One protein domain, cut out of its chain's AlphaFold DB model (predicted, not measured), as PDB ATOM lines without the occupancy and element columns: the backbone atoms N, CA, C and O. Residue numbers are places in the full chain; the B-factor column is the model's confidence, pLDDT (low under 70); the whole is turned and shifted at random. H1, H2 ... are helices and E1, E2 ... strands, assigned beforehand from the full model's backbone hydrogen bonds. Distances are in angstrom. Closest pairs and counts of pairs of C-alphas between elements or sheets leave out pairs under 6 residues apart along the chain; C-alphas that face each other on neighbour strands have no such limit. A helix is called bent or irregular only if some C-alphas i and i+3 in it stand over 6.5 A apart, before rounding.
ATOM      1  N   ILE A  32      95.739 133.615 185.338       58.91
ATOM      2  CA  ILE A  32      94.404 133.194 185.769       58.91
ATOM      3  C   ILE A  32      93.804 132.346 184.645       58.91
ATOM      4  O   ILE A  32      93.468 132.877 183.589       58.91
ATOM      5  N   THR A  33      93.640 131.041 184.887       63.44
ATOM      6  CA  THR A  33      92.964 130.137 183.949       63.44
ATOM      7  C   THR A  33      91.512 129.887 184.364       63.44
ATOM      8  O   THR A  33      91.260 129.302 185.420       63.44
ATOM      9  N   LEU A  34      90.540 130.270 183.530       67.81
ATOM     10  CA  LEU A  34      89.116 129.969 183.750       67.81
ATOM     11  C   LEU A  34      88.639 128.885 182.785       67.81
ATOM     12  O   LEU A  34      88.756 129.041 181.573       67.81
ATOM     13  N   LEU A  35      88.029 127.826 183.321       69.75
ATOM     14  CA  LEU A  35      87.388 126.784 182.525       69.75
ATOM     15  C   LEU A  35      85.874 126.879 182.621       69.75
ATOM     16  O   LEU A  35      85.305 126.841 183.713       69.75
ATOM     17  N   GLN A  36      85.215 126.962 181.470       73.06
ATOM     18  CA  GLN A  36      83.768 127.090 181.410       73.06
ATOM     19  C   GLN A  36      83.184 126.204 180.318       73.06
ATOM     20  O   GLN A  36      83.609 126.236 179.167       73.06
ATOM     21  N   ARG A  37      82.147 125.449 180.674       75.62
ATOM     22  CA  ARG A  37      81.276 124.794 179.700       75.62
ATOM     23  C   ARG A  37      80.237 125.796 179.208       75.62
ATOM     24  O   ARG A  37      79.624 126.495 180.015       75.62
ATOM     25  N   SER A  38      80.042 125.870 177.898       77.50
ATOM     26  CA  SER A  38      78.971 126.690 177.335       77.50
ATOM     27  C   SER A  38      77.596 126.122 177.706       77.50
ATOM     28  O   SER A  38      77.420 124.906 177.777       77.50
ATOM     29  N   GLN A  39      76.636 127.010 177.978       74.00
ATOM     30  CA  GLN A  39      75.235 126.626 178.188       74.00
ATOM     31  C   GLN A  39      74.487 126.502 176.854       74.00
ATOM     32  O   GLN A  39      73.666 125.603 176.705       74.00
ATOM     33  N   ASP A  40      74.828 127.357 175.886       78.62
ATOM     34  CA  ASP A  40      74.111 127.484 174.610       78.62
ATOM     35  C   ASP A  40      74.764 126.711 173.458       78.62
ATOM     36  O   ASP A  40      74.105 126.364 172.481       78.62
ATOM     37  N   HIS A  41      76.056 126.403 173.581       78.50
ATOM     38  CA  HIS A  41      76.817 125.712 172.551       78.50
ATOM     39  C   HIS A  41      77.460 124.434 173.089       78.50
ATOM     40  O   HIS A  41      77.775 124.307 174.272       78.50
ATOM     41  N   GLU A  42      77.717 123.469 172.213       80.88
ATOM     42  CA  GLU A  42      78.490 122.282 172.576       80.88
ATOM     43  C   GLU A  42      79.988 122.624 172.555       80.88
ATOM     44  O   GLU A  42      80.716 122.235 171.652       80.88
ATOM     45  N   ALA A  43      80.443 123.439 173.511       83.88
ATOM     46  CA  ALA A  43      81.811 123.952 173.564       83.88
ATOM     47  C   ALA A  43      82.361 124.043 174.990       83.88
ATOM     48  O   ALA A  43      81.622 124.254 175.961       83.88
ATOM     49  N   LEU A  44      83.686 123.936 175.095       85.25
ATOM     50  CA  LEU A  44      84.444 124.234 176.306       85.25
ATOM     51  C   LEU A  44      85.337 125.447 176.054       85.25
ATOM     52  O   LEU A  44      85.887 125.612 174.968       85.25
ATOM     53  N   TYR A  45      85.493 126.275 177.075       86.56
ATOM     54  CA  TYR A  45      86.332 127.462 177.045       86.56
ATOM     55  C   TYR A  45      87.428 127.334 178.085       86.56
ATOM     56  O   TYR A  45      87.146 126.961 179.226       86.56
ATOM     57  N   ARG A  46      88.645 127.700 177.696       87.62
ATOM     58  CA  ARG A  46      89.742 128.034 178.595       87.62
ATOM     59  C   ARG A  46      90.111 129.488 178.341       87.62
ATOM     60  O   ARG A  46      90.301 129.871 177.195       87.62
ATOM     61  N   VAL A  47      90.157 130.289 179.388       84.19
ATOM     62  CA  VAL A  47      90.605 131.680 179.309       84.19
ATOM     63  C   VAL A  47      91.915 131.774 180.044       84.19
ATOM     64  O   VAL A  47      91.959 131.311 181.178       84.19
ATOM     65  N   ASP A  48      92.917 132.387 179.437       81.50
ATOM     66  CA  ASP A  48      94.181 132.718 180.075       81.50
ATOM     67  C   ASP A  48      94.378 134.237 180.011       81.50
ATOM     68  O   ASP A  48      94.110 134.877 178.993       81.50
ATOM     69  N   PHE A  49      94.807 134.830 181.121       74.00
ATOM     70  CA  PHE A  49      95.160 136.247 181.182       74.00
ATOM     71  C   PHE A  49      96.676 136.365 181.273       74.00
ATOM     72  O   PHE A  49      97.259 135.994 182.290       74.00
ATOM     73  N   LEU A  50      97.286 136.844 180.191       71.94
ATOM     74  CA  LEU A  50      98.727 137.031 180.051       71.94
ATOM     75  C   LEU A  50      99.065 138.527 180.063       71.94
ATOM     76  O   LEU A  50      98.188 139.372 179.860       71.94
ATOM     77  N   GLU A  51     100.347 138.871 180.211       65.38
ATOM     78  CA  GLU A  51     100.814 140.264 180.080       65.38
ATOM     79  C   GLU A  51     100.469 140.876 178.710       65.38
ATOM     80  O   GLU A  51     100.238 142.079 178.584       65.38
ATOM     81  N   THR A  52     100.395 140.041 177.670       68.19
ATOM     82  CA  THR A  52     100.049 140.429 176.295       68.19
ATOM     83  C   THR A  52      98.553 140.669 176.087       68.19
ATOM     84  O   THR A  52      98.164 141.228 175.057       68.19
ATOM     85  N   GLY A  53      97.717 140.280 177.053       76.00
ATOM     86  CA  GLY A  53      96.270 140.428 177.023       76.00
ATOM     87  C   GLY A  53      95.512 139.114 177.251       76.00
ATOM     88  O   GLY A  53      96.101 138.074 177.548       76.00
ATOM     89  N   PRO A  54      94.173 139.163 177.148       84.38
ATOM     90  CA  PRO A  54      93.317 137.999 177.331       84.38
ATOM     91  C   PRO A  54      93.345 137.074 176.110       84.38
ATOM     92  O   PRO A  54      93.118 137.507 174.974       84.38
ATOM     93  N   GLU A  55      93.520 135.784 176.367       89.31
ATOM     94  CA  GLU A  55      93.422 134.714 175.381       89.31
ATOM     95  C   GLU A  55      92.244 133.796 175.717       89.31
ATOM     96  O   GLU A  55      92.066 133.360 176.854       89.31
ATOM     97  N   LEU A  56      91.415 133.497 174.717       92.25
ATOM     98  CA  LEU A  56      90.297 132.567 174.835       92.25
ATOM     99  C   LEU A  56      90.557 131.372 173.923       92.25
ATOM    100  O   LEU A  56      90.472 131.468 172.701       92.25
ATOM    101  N   LEU A  57      90.801 130.218 174.522       92.31
ATOM    102  CA  LEU A  57      90.831 128.944 173.831       92.31
ATOM    103  C   LEU A  57      89.421 128.339 173.811       92.31
ATOM    104  O   LEU A  57      88.840 128.023 174.851       92.31
ATOM    105  N   VAL A  58      88.876 128.148 172.612       91.00
ATOM    106  CA  VAL A  58      87.594 127.480 172.378       91.00
ATOM    107  C   VAL A  58      87.845 126.061 171.887       91.00
ATOM    108  O   VAL A  58      88.497 125.849 170.863       91.00
ATOM    109  N   LEU A  59      87.301 125.084 172.604       89.12
ATOM    110  CA  LEU A  59      87.362 123.672 172.260       89.12
ATOM    111  C   LEU A  59      85.988 123.241 171.748       89.12
ATOM    112  O   LEU A  59      85.012 123.206 172.502       89.12
ATOM    113  N   LEU A  60      85.929 122.893 170.464       86.94
ATOM    114  CA  LEU A  60      84.724 122.415 169.791       86.94
ATOM    115  C   LEU A  60      84.848 120.924 169.470       86.94
ATOM    116  O   LEU A  60      85.774 120.552 168.749       86.94
ATOM    117  N   PRO A  61      83.950 120.052 169.950       81.81
ATOM    118  CA  PRO A  61      83.953 118.651 169.565       81.81
ATOM    119  C   PRO A  61      83.681 118.514 168.061       81.81
ATOM    120  O   PRO A  61      82.868 119.220 167.464       81.81
ATOM    121  N   SER A  62      84.396 117.594 167.423       79.88
ATOM    122  CA  SER A  62      84.212 117.257 166.019       79.88
ATOM    123  C   SER A  62      82.974 116.389 165.860       79.88
ATOM    124  O   SER A  62      82.925 115.258 166.334       79.88
ATOM    125  N   MET A  63      82.014 116.867 165.070       75.50
ATOM    126  CA  MET A  63      80.822 116.084 164.722       75.50
ATOM    127  C   MET A  63      81.130 114.881 163.817       75.50
ATOM    128  O   MET A  63      80.284 114.012 163.630       75.50
ATOM    129  N   ARG A  64      82.324 114.832 163.207       74.00
ATOM    130  CA  ARG A  64      82.707 113.783 162.245       74.00
ATOM    131  C   ARG A  64      83.551 112.674 162.856       74.00
ATOM    132  O   ARG A  64      83.561 111.570 162.321       74.00
ATOM    133  N   VAL A  65      84.297 112.972 163.918       73.56
ATOM    134  CA  VAL A  65      85.233 112.030 164.540       73.56
ATOM    135  C   VAL A  65      84.996 112.057 166.045       73.56
ATOM    136  O   VAL A  65      85.272 113.088 166.662       73.56
ATOM    137  N   PRO A  66      84.508 110.951 166.638       73.06
ATOM    138  CA  PRO A  66      84.350 110.846 168.081       73.06
ATOM    139  C   PRO A  66      85.656 111.202 168.794       73.06
ATOM    140  O   PRO A  66      86.730 110.805 168.345       73.06
ATOM    141  N   PHE A  67      85.558 111.951 169.893       68.94
ATOM    142  CA  PHE A  67      86.692 112.349 170.741       68.94
ATOM    143  C   PHE A  67      87.750 113.258 170.086       68.94
ATOM    144  O   PHE A  67      88.748 113.574 170.727       68.94
ATOM    145  N   LYS A  68      87.546 113.742 168.850       79.19
ATOM    146  CA  LYS A  68      88.404 114.785 168.264       79.19
ATOM    147  C   LYS A  68      87.847 116.160 168.622       79.19
ATOM    148  O   LYS A  68      86.666 116.409 168.405       79.19
ATOM    149  N   PHE A  69      88.696 117.063 169.097       78.56
ATOM    150  CA  PHE A  69      88.348 118.468 169.307       78.56
ATOM    151  C   PHE A  69      89.028 119.357 168.261       78.56
ATOM    152  O   PHE A  69      90.109 119.062 167.750       78.56
ATOM    153  N   HIS A  70      88.364 120.449 167.909       86.88
ATOM    154  CA  HIS A  70      88.933 121.575 167.196       86.88
ATOM    155  C   HIS A  70      89.233 122.669 168.205       86.88
ATOM    156  O   HIS A  70      88.345 123.111 168.931       86.88
ATOM    157  N   PHE A  71      90.490 123.086 168.227       88.81
ATOM    158  CA  PHE A  71      90.980 124.115 169.120       88.81
ATOM    159  C   PHE A  71      91.060 125.424 168.347       88.81
ATOM    160  O   PHE A  71      91.614 125.469 167.244       88.81
ATOM    161  N   TYR A  72      90.497 126.481 168.912       93.19
ATOM    162  CA  TYR A  72      90.574 127.826 168.364       93.19
ATOM    163  C   TYR A  72      91.138 128.751 169.424       93.19
ATOM    164  O   TYR A  72      90.534 128.902 170.480       93.19
ATOM    165  N   LEU A  73      92.277 129.365 169.134       94.00
ATOM    166  CA  LEU A  73      92.791 130.474 169.914       94.00
ATOM    167  C   LEU A  73      92.131 131.756 169.413       94.00
ATOM    168  O   LEU A  73      92.210 132.079 168.226       94.00
ATOM    169  N   VAL A  74      91.465 132.457 170.318       94.88
ATOM    170  CA  VAL A  74      90.797 133.729 170.069       94.88
ATOM    171  C   VAL A  74      91.504 134.790 170.892       94.88
ATOM    172  O   VAL A  74      91.604 134.671 172.111       94.88
ATOM    173  N   THR A  75      91.962 135.843 170.233       93.25
ATOM    174  CA  THR A  75      92.581 137.000 170.882       93.25
ATOM    175  C   THR A  75      91.884 138.274 170.440       93.25
ATOM    176  O   THR A  75      91.351 138.364 169.330       93.25
ATOM    177  N   LEU A  76      91.848 139.274 171.317       92.00
ATOM    178  CA  LEU A  76      91.386 140.603 170.933       92.00
ATOM    179  C   LEU A  76      92.417 141.263 170.018       92.00
ATOM    180  O   LEU A  76      93.626 141.127 170.216       92.00
ATOM    181  N   ARG A  77      91.949 142.045 169.046       90.56
ATOM    182  CA  ARG A  77      92.840 142.925 168.291       90.56
ATOM    183  C   ARG A  77      93.485 143.943 169.240       90.56
ATOM    184  O   ARG A  77      92.846 144.423 170.174       90.56
ATOM    185  N   GLN A  78      94.747 144.299 168.996       82.12
ATOM    186  CA  GLN A  78      95.520 145.159 169.906       82.12
ATOM    187  C   GLN A  78      94.889 146.537 170.152       82.12
ATOM    188  O   GLN A  78      95.036 147.088 171.237       82.12
ATOM    189  N   ASP A  79      94.165 147.086 169.179       85.31
ATOM    190  CA  ASP A  79      93.477 148.377 169.296       85.31
ATOM    191  C   ASP A  79      92.064 148.277 169.909       85.31
ATOM    192  O   ASP A  79      91.387 149.296 170.057       85.31
ATOM    193  N   HIS A  80      91.603 147.074 170.271       85.94
ATOM    194  CA  HIS A  80      90.308 146.880 170.914       85.94
ATOM    195  C   HIS A  80      90.324 147.496 172.327       85.94
ATOM    196  O   HIS A  80      91.257 147.237 173.079       85.94
ATOM    197  N   PRO A  81      89.295 148.240 172.777       84.38
ATOM    198  CA  PRO A  81      89.314 148.898 174.092       84.38
ATOM    199  C   PRO A  81      89.619 147.959 175.270       84.38
ATOM    200  O   PRO A  81      90.292 148.342 176.224       84.38
ATOM    201  N   PHE A  82      89.162 146.709 175.181       83.31
ATOM    202  CA  PHE A  82      89.410 145.686 176.198       83.31
ATOM    203  C   PHE A  82      90.831 145.114 176.227       83.31
ATOM    204  O   PHE A  82      91.202 144.559 177.256       83.31
ATOM    205  N   SER A  83      91.645 145.289 175.178       78.19
ATOM    206  CA  SER A  83      93.040 144.820 175.186       78.19
ATOM    207  C   SER A  83      93.873 145.530 176.260       78.19
ATOM    208  O   SER A  83      94.749 144.927 176.866       78.19
ATOM    209  N   THR A  84      93.558 146.800 176.545       77.12
ATOM    210  CA  THR A  84      94.265 147.629 177.539       77.12
ATOM    211  C   THR A  84      93.485 147.825 178.840       77.12
ATOM    212  O   THR A  84      94.032 148.342 179.813       77.12
ATOM    213  N   ALA A  85      92.206 147.438 178.877       78.19
ATOM    214  CA  ALA A  85      91.329 147.693 180.019       78.19
ATOM    215  C   ALA A  85      91.774 146.949 181.286       78.19
ATOM    216  O   ALA A  85      91.709 147.528 182.366       78.19
ATOM    217  N   VAL A  86      92.257 145.707 181.152       72.25
ATOM    218  CA  VAL A  86      92.740 144.907 182.292       72.25
ATOM    219  C   VAL A  86      93.963 145.562 182.925       72.25
ATOM    220  O   VAL A  86      93.940 145.845 184.115       72.25
ATOM    221  N   GLY A  87      94.982 145.901 182.125       74.94
ATOM    222  CA  GLY A  87      96.180 146.580 182.631       74.94
ATOM    223  C   GLY A  87      95.848 147.899 183.332       74.94
ATOM    224  O   GLY A  87      96.281 148.136 184.452       74.94
ATOM    225  N   ARG A  88      94.963 148.713 182.742       81.56
ATOM    226  CA  ARG A  88      94.514 149.971 183.367       81.56
ATOM    227  C   ARG A  88      93.773 149.771 184.688       81.56
ATOM    228  O   ARG A  88      93.848 150.645 185.544       81.56
ATOM    229  N   LEU A  89      93.022 148.681 184.831       78.25
ATOM    230  CA  LEU A  89      92.308 148.364 186.066       78.25
ATOM    231  C   LEU A  89      93.274 147.907 187.167       78.25
ATOM    232  O   LEU A  89      93.121 148.324 188.315       78.25
ATOM    233  N   LEU A  90      94.282 147.114 186.801       76.81
ATOM    234  CA  LEU A  90      95.345 146.677 187.708       76.81
ATOM    235  C   LEU A  90      96.204 147.861 188.186       76.81
ATOM    236  O   LEU A  90      96.518 147.951 189.368       76.81
ATOM    237  N   ASP A  91      96.506 148.811 187.295       82.44
ATOM    238  CA  ASP A  91      97.294 150.012 187.614       82.44
ATOM    239  C   ASP A  91      96.507 151.081 188.395       82.44
ATOM    240  O   ASP A  91      97.086 152.009 188.969       82.44
ATOM    241  N   TYR A  92      95.175 151.006 188.390       86.81
ATOM    242  CA  TYR A  92      94.329 152.000 189.041       86.81
ATOM    243  C   TYR A  92      94.442 151.885 190.562       86.81
ATOM    244  O   TYR A  92      94.146 150.833 191.111       86.81
ATOM    245  N   GLN A  93      94.793 152.971 191.254       90.31
ATOM    246  CA  GLN A  93      94.758 153.048 192.720       90.31
ATOM    247  C   GLN A  93      93.435 153.668 193.171       90.31
ATOM    248  O   GLN A  93      93.157 154.834 192.875       90.31
ATOM    249  N   GLY A  94      92.607 152.877 193.853       90.19
ATOM    250  CA  GLY A  94      91.296 153.307 194.314       90.19
ATOM    251  C   GLY A  94      91.313 153.922 195.712       90.19
ATOM    252  O   GLY A  94      92.351 154.073 196.352       90.19
ATOM    253  N   SER A  95      90.123 154.282 196.193       96.19
ATOM    254  CA  SER A  95      89.894 154.544 197.616       96.19
ATOM    255  C   SER A  95      89.868 153.237 198.412       96.19
ATOM    256  O   SER A  95      89.640 152.174 197.841       96.19
ATOM    257  N   ASP A  96      89.974 153.315 199.738       95.19
ATOM    258  CA  ASP A  96      89.879 152.139 200.623       95.19
ATOM    259  C   ASP A  96      88.589 151.320 200.409       95.19
ATOM    260  O   ASP A  96      88.599 150.093 200.503       95.19
ATOM    261  N   ASP A  97      87.472 151.980 200.090       96.06
ATOM    262  CA  ASP A  97      86.204 151.312 199.760       96.06
ATOM    263  C   ASP A  97      86.271 150.570 198.417       96.06
ATOM    264  O   ASP A  97      85.679 149.503 198.258       96.06
ATOM    265  N   PHE A  98      86.998 151.120 197.442       92.12
ATOM    266  CA  PHE A  98      87.220 150.457 196.161       92.12
ATOM    267  C   PHE A  98      88.145 149.250 196.319       92.12
ATOM    268  O   PHE A  98      87.840 148.191 195.780       92.12
ATOM    269  N   GLU A  99      89.227 149.376 197.092       91.75
ATOM    270  CA  GLU A  99      90.174 148.281 197.334       91.75
ATOM    271  C   GLU A  99      89.490 147.055 197.957       91.75
ATOM    272  O   GLU A  99      89.785 145.921 197.585       91.75
ATOM    273  N   GLN A 100      88.493 147.267 198.824       93.25
ATOM    274  CA  GLN A 100      87.670 146.185 199.383       93.25
ATOM    275  C   GLN A 100      86.857 145.421 198.327       93.25
ATOM    276  O   GLN A 100      86.507 144.261 198.543       93.25
ATOM    277  N   MET A 101      86.540 146.054 197.197       89.69
ATOM    278  CA  MET A 101      85.776 145.455 196.099       89.69
ATOM    279  C   MET A 101      86.634 145.116 194.877       89.69
ATOM    280  O   MET A 101      86.096 144.578 193.908       89.69
ATOM    281  N   ARG A 102      87.935 145.429 194.892       85.69
ATOM    282  CA  ARG A 102      88.827 145.332 193.730       85.69
ATOM    283  C   ARG A 102      88.727 143.981 193.035       85.69
ATOM    284  O   ARG A 102      88.430 143.941 191.847       85.69
ATOM    285  N   GLU A 103      88.890 142.895 193.791       82.38
ATOM    286  CA  GLU A 103      88.860 141.532 193.247       82.38
ATOM    287  C   GLU A 103      87.539 141.257 192.504       82.38
ATOM    288  O   GLU A 103      87.530 140.682 191.419       82.38
ATOM    289  N   LEU A 104      86.407 141.718 193.046       84.62
ATOM    290  CA  LEU A 104      85.097 141.547 192.415       84.62
ATOM    291  C   LEU A 104      84.969 142.367 191.122       84.62
ATOM    292  O   LEU A 104      84.434 141.875 190.129       84.62
ATOM    293  N   VAL A 105      85.449 143.612 191.128       85.44
ATOM    294  CA  VAL A 105      85.437 144.483 189.943       85.44
ATOM    295  C   VAL A 105      86.309 143.888 188.841       85.44
ATOM    296  O   VAL A 105      85.862 143.790 187.699       85.44
ATOM    297  N   GLU A 106      87.510 143.429 189.191       81.25
ATOM    298  CA  GLU A 106      88.416 142.728 188.284       81.25
ATOM    299  C   GLU A 106      87.731 141.504 187.682       81.25
ATOM    300  O   GLU A 106      87.637 141.407 186.460       81.25
ATOM    301  N   TRP A 107      87.123 140.642 188.500       80.88
ATOM    302  CA  TRP A 107      86.367 139.490 188.003       80.88
ATOM    303  C   TRP A 107      85.256 139.863 187.024       80.88
ATOM    304  O   TRP A 107      85.106 139.208 185.991       80.88
ATOM    305  N   HIS A 108      84.479 140.907 187.309       84.81
ATOM    306  CA  HIS A 108      83.420 141.352 186.405       84.81
ATOM    307  C   HIS A 108      83.963 141.910 185.089       84.81
ATOM    308  O   HIS A 108      83.385 141.649 184.032       84.81
ATOM    309  N   CYS A 109      85.083 142.629 185.129       83.25
ATOM    310  CA  CYS A 109      85.761 143.093 183.926       83.25
ATOM    311  C   CYS A 109      86.275 141.917 183.091       83.25
ATOM    312  O   CYS A 109      85.967 141.842 181.903       83.25
ATOM    313  N   LEU A 110      86.980 140.965 183.708       81.75
ATOM    314  CA  LEU A 110      87.467 139.755 183.040       81.75
ATOM    315  C   LEU A 110      86.307 138.970 182.414       81.75
ATOM    316  O   LEU A 110      86.379 138.565 181.255       81.75
ATOM    317  N   TYR A 111      85.199 138.824 183.140       84.25
ATOM    318  CA  TYR A 111      84.002 138.157 182.639       84.25
ATOM    319  C   TYR A 111      83.407 138.866 181.413       84.25
ATOM    320  O   TYR A 111      83.128 138.220 180.407       84.25
ATOM    321  N   ALA A 112      83.271 140.196 181.448       88.12
ATOM    322  CA  ALA A 112      82.748 140.969 180.320       88.12
ATOM    323  C   ALA A 112      83.617 140.836 179.058       88.12
ATOM    324  O   ALA A 112      83.094 140.714 177.946       88.12
ATOM    325  N   ILE A 113      84.941 140.817 179.224       88.00
ATOM    326  CA  ILE A 113      85.902 140.597 178.137       88.00
ATOM    327  C   ILE A 113      85.689 139.217 177.516       88.00
ATOM    328  O   ILE A 113      85.531 139.095 176.301       88.00
ATOM    329  N   VAL A 114      85.627 138.185 178.356       88.75
ATOM    330  CA  VAL A 114      85.456 136.794 177.927       88.75
ATOM    331  C   VAL A 114      84.140 136.592 177.184       88.75
ATOM    332  O   VAL A 114      84.130 135.993 176.110       88.75
ATOM    333  N   GLU A 115      83.030 137.105 177.713       91.06
ATOM    334  CA  GLU A 115      81.726 136.996 177.051       91.06
ATOM    335  C   GLU A 115      81.698 137.750 175.714       91.06
ATOM    336  O   GLU A 115      81.127 137.259 174.740       91.06
ATOM    337  N   THR A 116      82.402 138.882 175.613       92.88
ATOM    338  CA  THR A 116      82.563 139.603 174.340       92.88
ATOM    339  C   THR A 116      83.313 138.753 173.313       92.88
ATOM    340  O   THR A 116      82.857 138.604 172.180       92.88
ATOM    341  N   MET A 117      84.439 138.147 173.704       94.19
ATOM    342  CA  MET A 117      85.227 137.285 172.816       94.19
ATOM    343  C   MET A 117      84.422 136.068 172.346       94.19
ATOM    344  O   MET A 117      84.456 135.733 171.162       94.19
ATOM    345  N   LYS A 118      83.647 135.440 173.243       94.00
ATOM    346  CA  LYS A 118      82.747 134.329 172.895       94.00
ATOM    347  C   LYS A 118      81.682 134.757 171.893       94.00
ATOM    348  O   LYS A 118      81.504 134.079 170.886       94.00
ATOM    349  N   ALA A 119      80.995 135.871 172.144       94.50
ATOM    350  CA  ALA A 119      79.935 136.357 171.265       94.50
ATOM    351  C   ALA A 119      80.458 136.627 169.843       94.50
ATOM    352  O   ALA A 119      79.856 136.190 168.862       94.50
ATOM    353  N   LEU A 120      81.617 137.283 169.729       95.62
ATOM    354  CA  LEU A 120      82.262 137.558 168.442       95.62
ATOM    355  C   LEU A 120      82.737 136.276 167.744       95.62
ATOM    356  O   LEU A 120      82.590 136.148 166.526       95.62
ATOM    357  N   PHE A 121      83.267 135.310 168.500       95.94
ATOM    358  CA  PHE A 121      83.653 134.009 167.963       95.94
ATOM    359  C   PHE A 121      82.452 133.270 167.367       95.94
ATOM    360  O   PHE A 121      82.530 132.798 166.233       95.94
ATOM    361  N   TRP A 122      81.333 133.193 168.089       94.81
ATOM    362  CA  TRP A 122      80.143 132.484 167.615       94.81
ATOM    363  C   TRP A 122      79.503 133.147 166.407       94.81
ATOM    364  O   TRP A 122      79.202 132.456 165.435       94.81
ATOM    365  N   LEU A 123      79.415 134.480 166.401       94.88
ATOM    366  CA  LEU A 123      78.975 135.226 165.225       94.88
ATOM    367  C   LEU A 123      79.832 134.883 163.995       94.88
ATOM    368  O   LEU A 123      79.309 134.662 162.902       94.88
ATOM    369  N   GLY A 124      81.152 134.800 164.172       94.44
ATOM    370  CA  GLY A 124      82.066 134.428 163.098       94.44
ATOM    371  C   GLY A 124      81.943 132.970 162.651       94.44
ATOM    372  O   GLY A 124      82.000 132.698 161.454       94.44
ATOM    373  N   GLN A 125      81.721 132.034 163.579       92.56
ATOM    374  CA  GLN A 125      81.464 130.627 163.252       92.56
ATOM    375  C   GLN A 125      80.171 130.456 162.446       92.56
ATOM    376  O   GLN A 125      80.160 129.729 161.454       92.56
ATOM    377  N   GLU A 126      79.096 131.147 162.826       90.50
ATOM    378  CA  GLU A 126      77.802 131.083 162.137       90.50
ATOM    379  C   GLU A 126      77.854 131.702 160.735       90.50
ATOM    380  O   GLU A 126      77.297 131.158 159.782       90.50
ATOM    381  N   THR A 127      78.555 132.828 160.591       92.12
ATOM    382  CA  THR A 127      78.675 133.558 159.317       92.12
ATOM    383  C   THR A 127      79.819 133.063 158.431       92.12
ATOM    384  O   THR A 127      79.931 133.485 157.282       92.12
ATOM    385  N   SER A 128      80.668 132.162 158.940       90.69
ATOM    386  CA  SER A 128      81.940 131.751 158.319       90.69
ATOM    387  C   SER A 128      82.930 132.904 158.077       90.69
ATOM    388  O   SER A 128      83.871 132.755 157.294       90.69
ATOM    389  N   GLN A 129      82.748 134.048 158.745       93.50
ATOM    390  CA  GLN A 129      83.628 135.209 158.661       93.50
ATOM    391  C   GLN A 129      83.770 135.868 160.036       93.50
ATOM    392  O   GLN A 129      82.826 136.454 160.555       93.50
ATOM    393  N   PHE A 130      84.968 135.815 160.620       95.75
ATOM    394  CA  PHE A 130      85.202 136.441 161.921       95.75
ATOM    395  C   PHE A 130      85.224 137.972 161.832       95.75
ATOM    396  O   PHE A 130      85.789 138.523 160.878       95.75
ATOM    397  N   PRO A 131      84.623 138.659 162.818       95.38
ATOM    398  CA  PRO A 131      84.643 140.112 162.885       95.38
ATOM    399  C   PRO A 131      86.066 140.621 163.202       95.38
ATOM    400  O   PRO A 131      86.822 139.933 163.892       95.38
ATOM    401  N   PRO A 132      86.463 141.804 162.691       94.38
ATOM    402  CA  PRO A 132      87.839 142.306 162.770       94.38
ATOM    403  C   PRO A 132      88.317 142.626 164.194       94.38
ATOM    404  O   PRO A 132      89.508 142.838 164.406       94.38
ATOM    405  N   GLU A 133      87.410 142.690 165.165       95.06
ATOM    406  CA  GLU A 133      87.693 142.928 166.578       95.06
ATOM    407  C   GLU A 133      88.442 141.761 167.243       95.06
ATOM    408  O   GLU A 133      89.116 141.973 168.257       95.06
ATOM    409  N   ILE A 134      88.364 140.552 166.674       95.31
ATOM    410  CA  ILE A 134      89.077 139.364 167.153       95.31
ATOM    411  C   ILE A 134      89.975 138.770 166.071       95.31
ATOM    412  O   ILE A 134      89.680 138.810 164.879       95.31
ATOM    413  N   SER A 135      91.069 138.159 166.505       94.69
ATOM    414  CA  SER A 135      91.847 137.233 165.689       94.69
ATOM    415  C   SER A 135      91.521 135.812 166.122       94.69
ATOM    416  O   SER A 135      91.490 135.521 167.316       94.69
ATOM    417  N   VAL A 136      91.257 134.932 165.155       95.06
ATOM    418  CA  VAL A 136      90.947 133.524 165.416       95.06
ATOM    419  C   VAL A 136      91.932 132.647 164.669       95.06
ATOM    420  O   VAL A 136      91.969 132.636 163.440       95.06
ATOM    421  N   GLN A 137      92.710 131.878 165.420       93.94
ATOM    422  CA  GLN A 137      93.629 130.889 164.890       93.94
ATOM    423  C   GLN A 137      93.130 129.496 165.250       93.94
ATOM    424  O   GLN A 137      92.946 129.164 166.417       93.94
ATOM    425  N   ARG A 138      92.944 128.640 164.245       90.75
ATOM    426  CA  ARG A 138      92.696 127.221 164.490       90.75
ATOM    427  C   ARG A 138      94.018 126.540 164.827       90.75
ATOM    428  O   ARG A 138      94.934 126.547 164.008       90.75
ATOM    429  N   LEU A 139      94.101 125.942 166.006       85.19
ATOM    430  CA  LEU A 139      95.239 125.132 166.419       85.19
ATOM    431  C   LEU A 139      94.983 123.698 165.937       85.19
ATOM    432  O   LEU A 139      93.949 123.094 166.239       85.19
ATOM    433  N   GLY A 140      95.866 123.194 165.081       71.19
ATOM    434  CA  GLY A 140      95.745 121.858 164.509       71.19
ATOM    435  C   GLY A 140      96.427 120.802 165.374       71.19
ATOM    436  O   GLY A 140      97.539 121.020 165.835       71.19
TER     437      GLY A 140
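Overview. This is residues 32 to 140 of the 142 residues of an uncharacterized protein of Ktedonobacteria bacterium brp13 (UniProt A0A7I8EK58). A twisted sheet of five strands has the long helix H3 packed across one of its faces, while no named helix covers the other face. H3 runs on past the sheet, where H1 folds back beside it the opposite way and the short H2, with residues 95 to 101 standing free, sticks out as a tip. The printed part has 109 residues with five named strands and three named helices, in the order E1 E2 E3 E4 H1 H2 H3 E5; the class is mixed, helices and strands. The sheet's order is E1 E2 E3 E4 E5, all antiparallel. The whole is only just compact, close to loose, with a radius of gyration of the C-alphas of 15.5 A, and its outline is a rod of 55 by 26 by 22 A.

Along the chain. E1, residues 32 to 37, begins at C-alpha 32 (94.404, 133.194, 185.769). E2 is residues 44 to 50, 19.5 A long, E3 residues 53 to 61, 26.1 A, and E4 residues 69 to 76, 22.4 A. H1 is residues 81 to 91, 15.7 A; it is irregular, with C-alphas 83 and 86 7.1 A apart. H2 is residues 96 to 99. H3, residues 102 to 127, is 37.8 A long and begins at C-alpha 102 (88.827, 145.332, 193.730). E5, residues 134 to 139, ends at C-alpha 139 (95.239, 125.132, 166.419).

Arrangement. E1 to E4 form a meander, each strand the antiparallel neighbour of the one before. Within hydrogen-bond range are N 36 and O 45 of the hairpin E1 and E2, 3.0 A, N 46 and O 57 of the hairpin E2 and E3, 2.9 A, and N 58 and O 72 of the hairpin E3 and E4, 2.8 A. The edge strand E5 is antiparallel to E4, with N 73 and O 137 at 2.8 A. H1 and H3 on one face of the sheet make two layers. H3 has a height of 9.2 A over the sheet and lies over E2, E3, E4 and, only just with 3 C-alphas, E5. On the local plane it stands at 62 degrees to E4, only just across the strands. The closest C-alphas of H3 and E3 are those of Val 114 and Leu 56, 7.1 A. H1 touches residues 106 to 113 of H3, at a shallow tilt of 14 degrees, opposite ways; the closest C-alphas are those of Phe 82 and Ile 113, 6.5 A. H2 is not on the sheet and meets H3 only through their link. Every O i to N i+4 pair is within hydrogen-bond range in H3 and 5 of 7 are in H1; H2 is too short for such a pair.

Size, cuts and confidence. The two farthest C-alphas, of Arg 64 and Asp 96, are 54.7 A apart. The printed part has no cut, and no link is long. The mean pLDDT of the printed part is 84.9; residues 32 to 35, 51 to 52 and 67 are under 70.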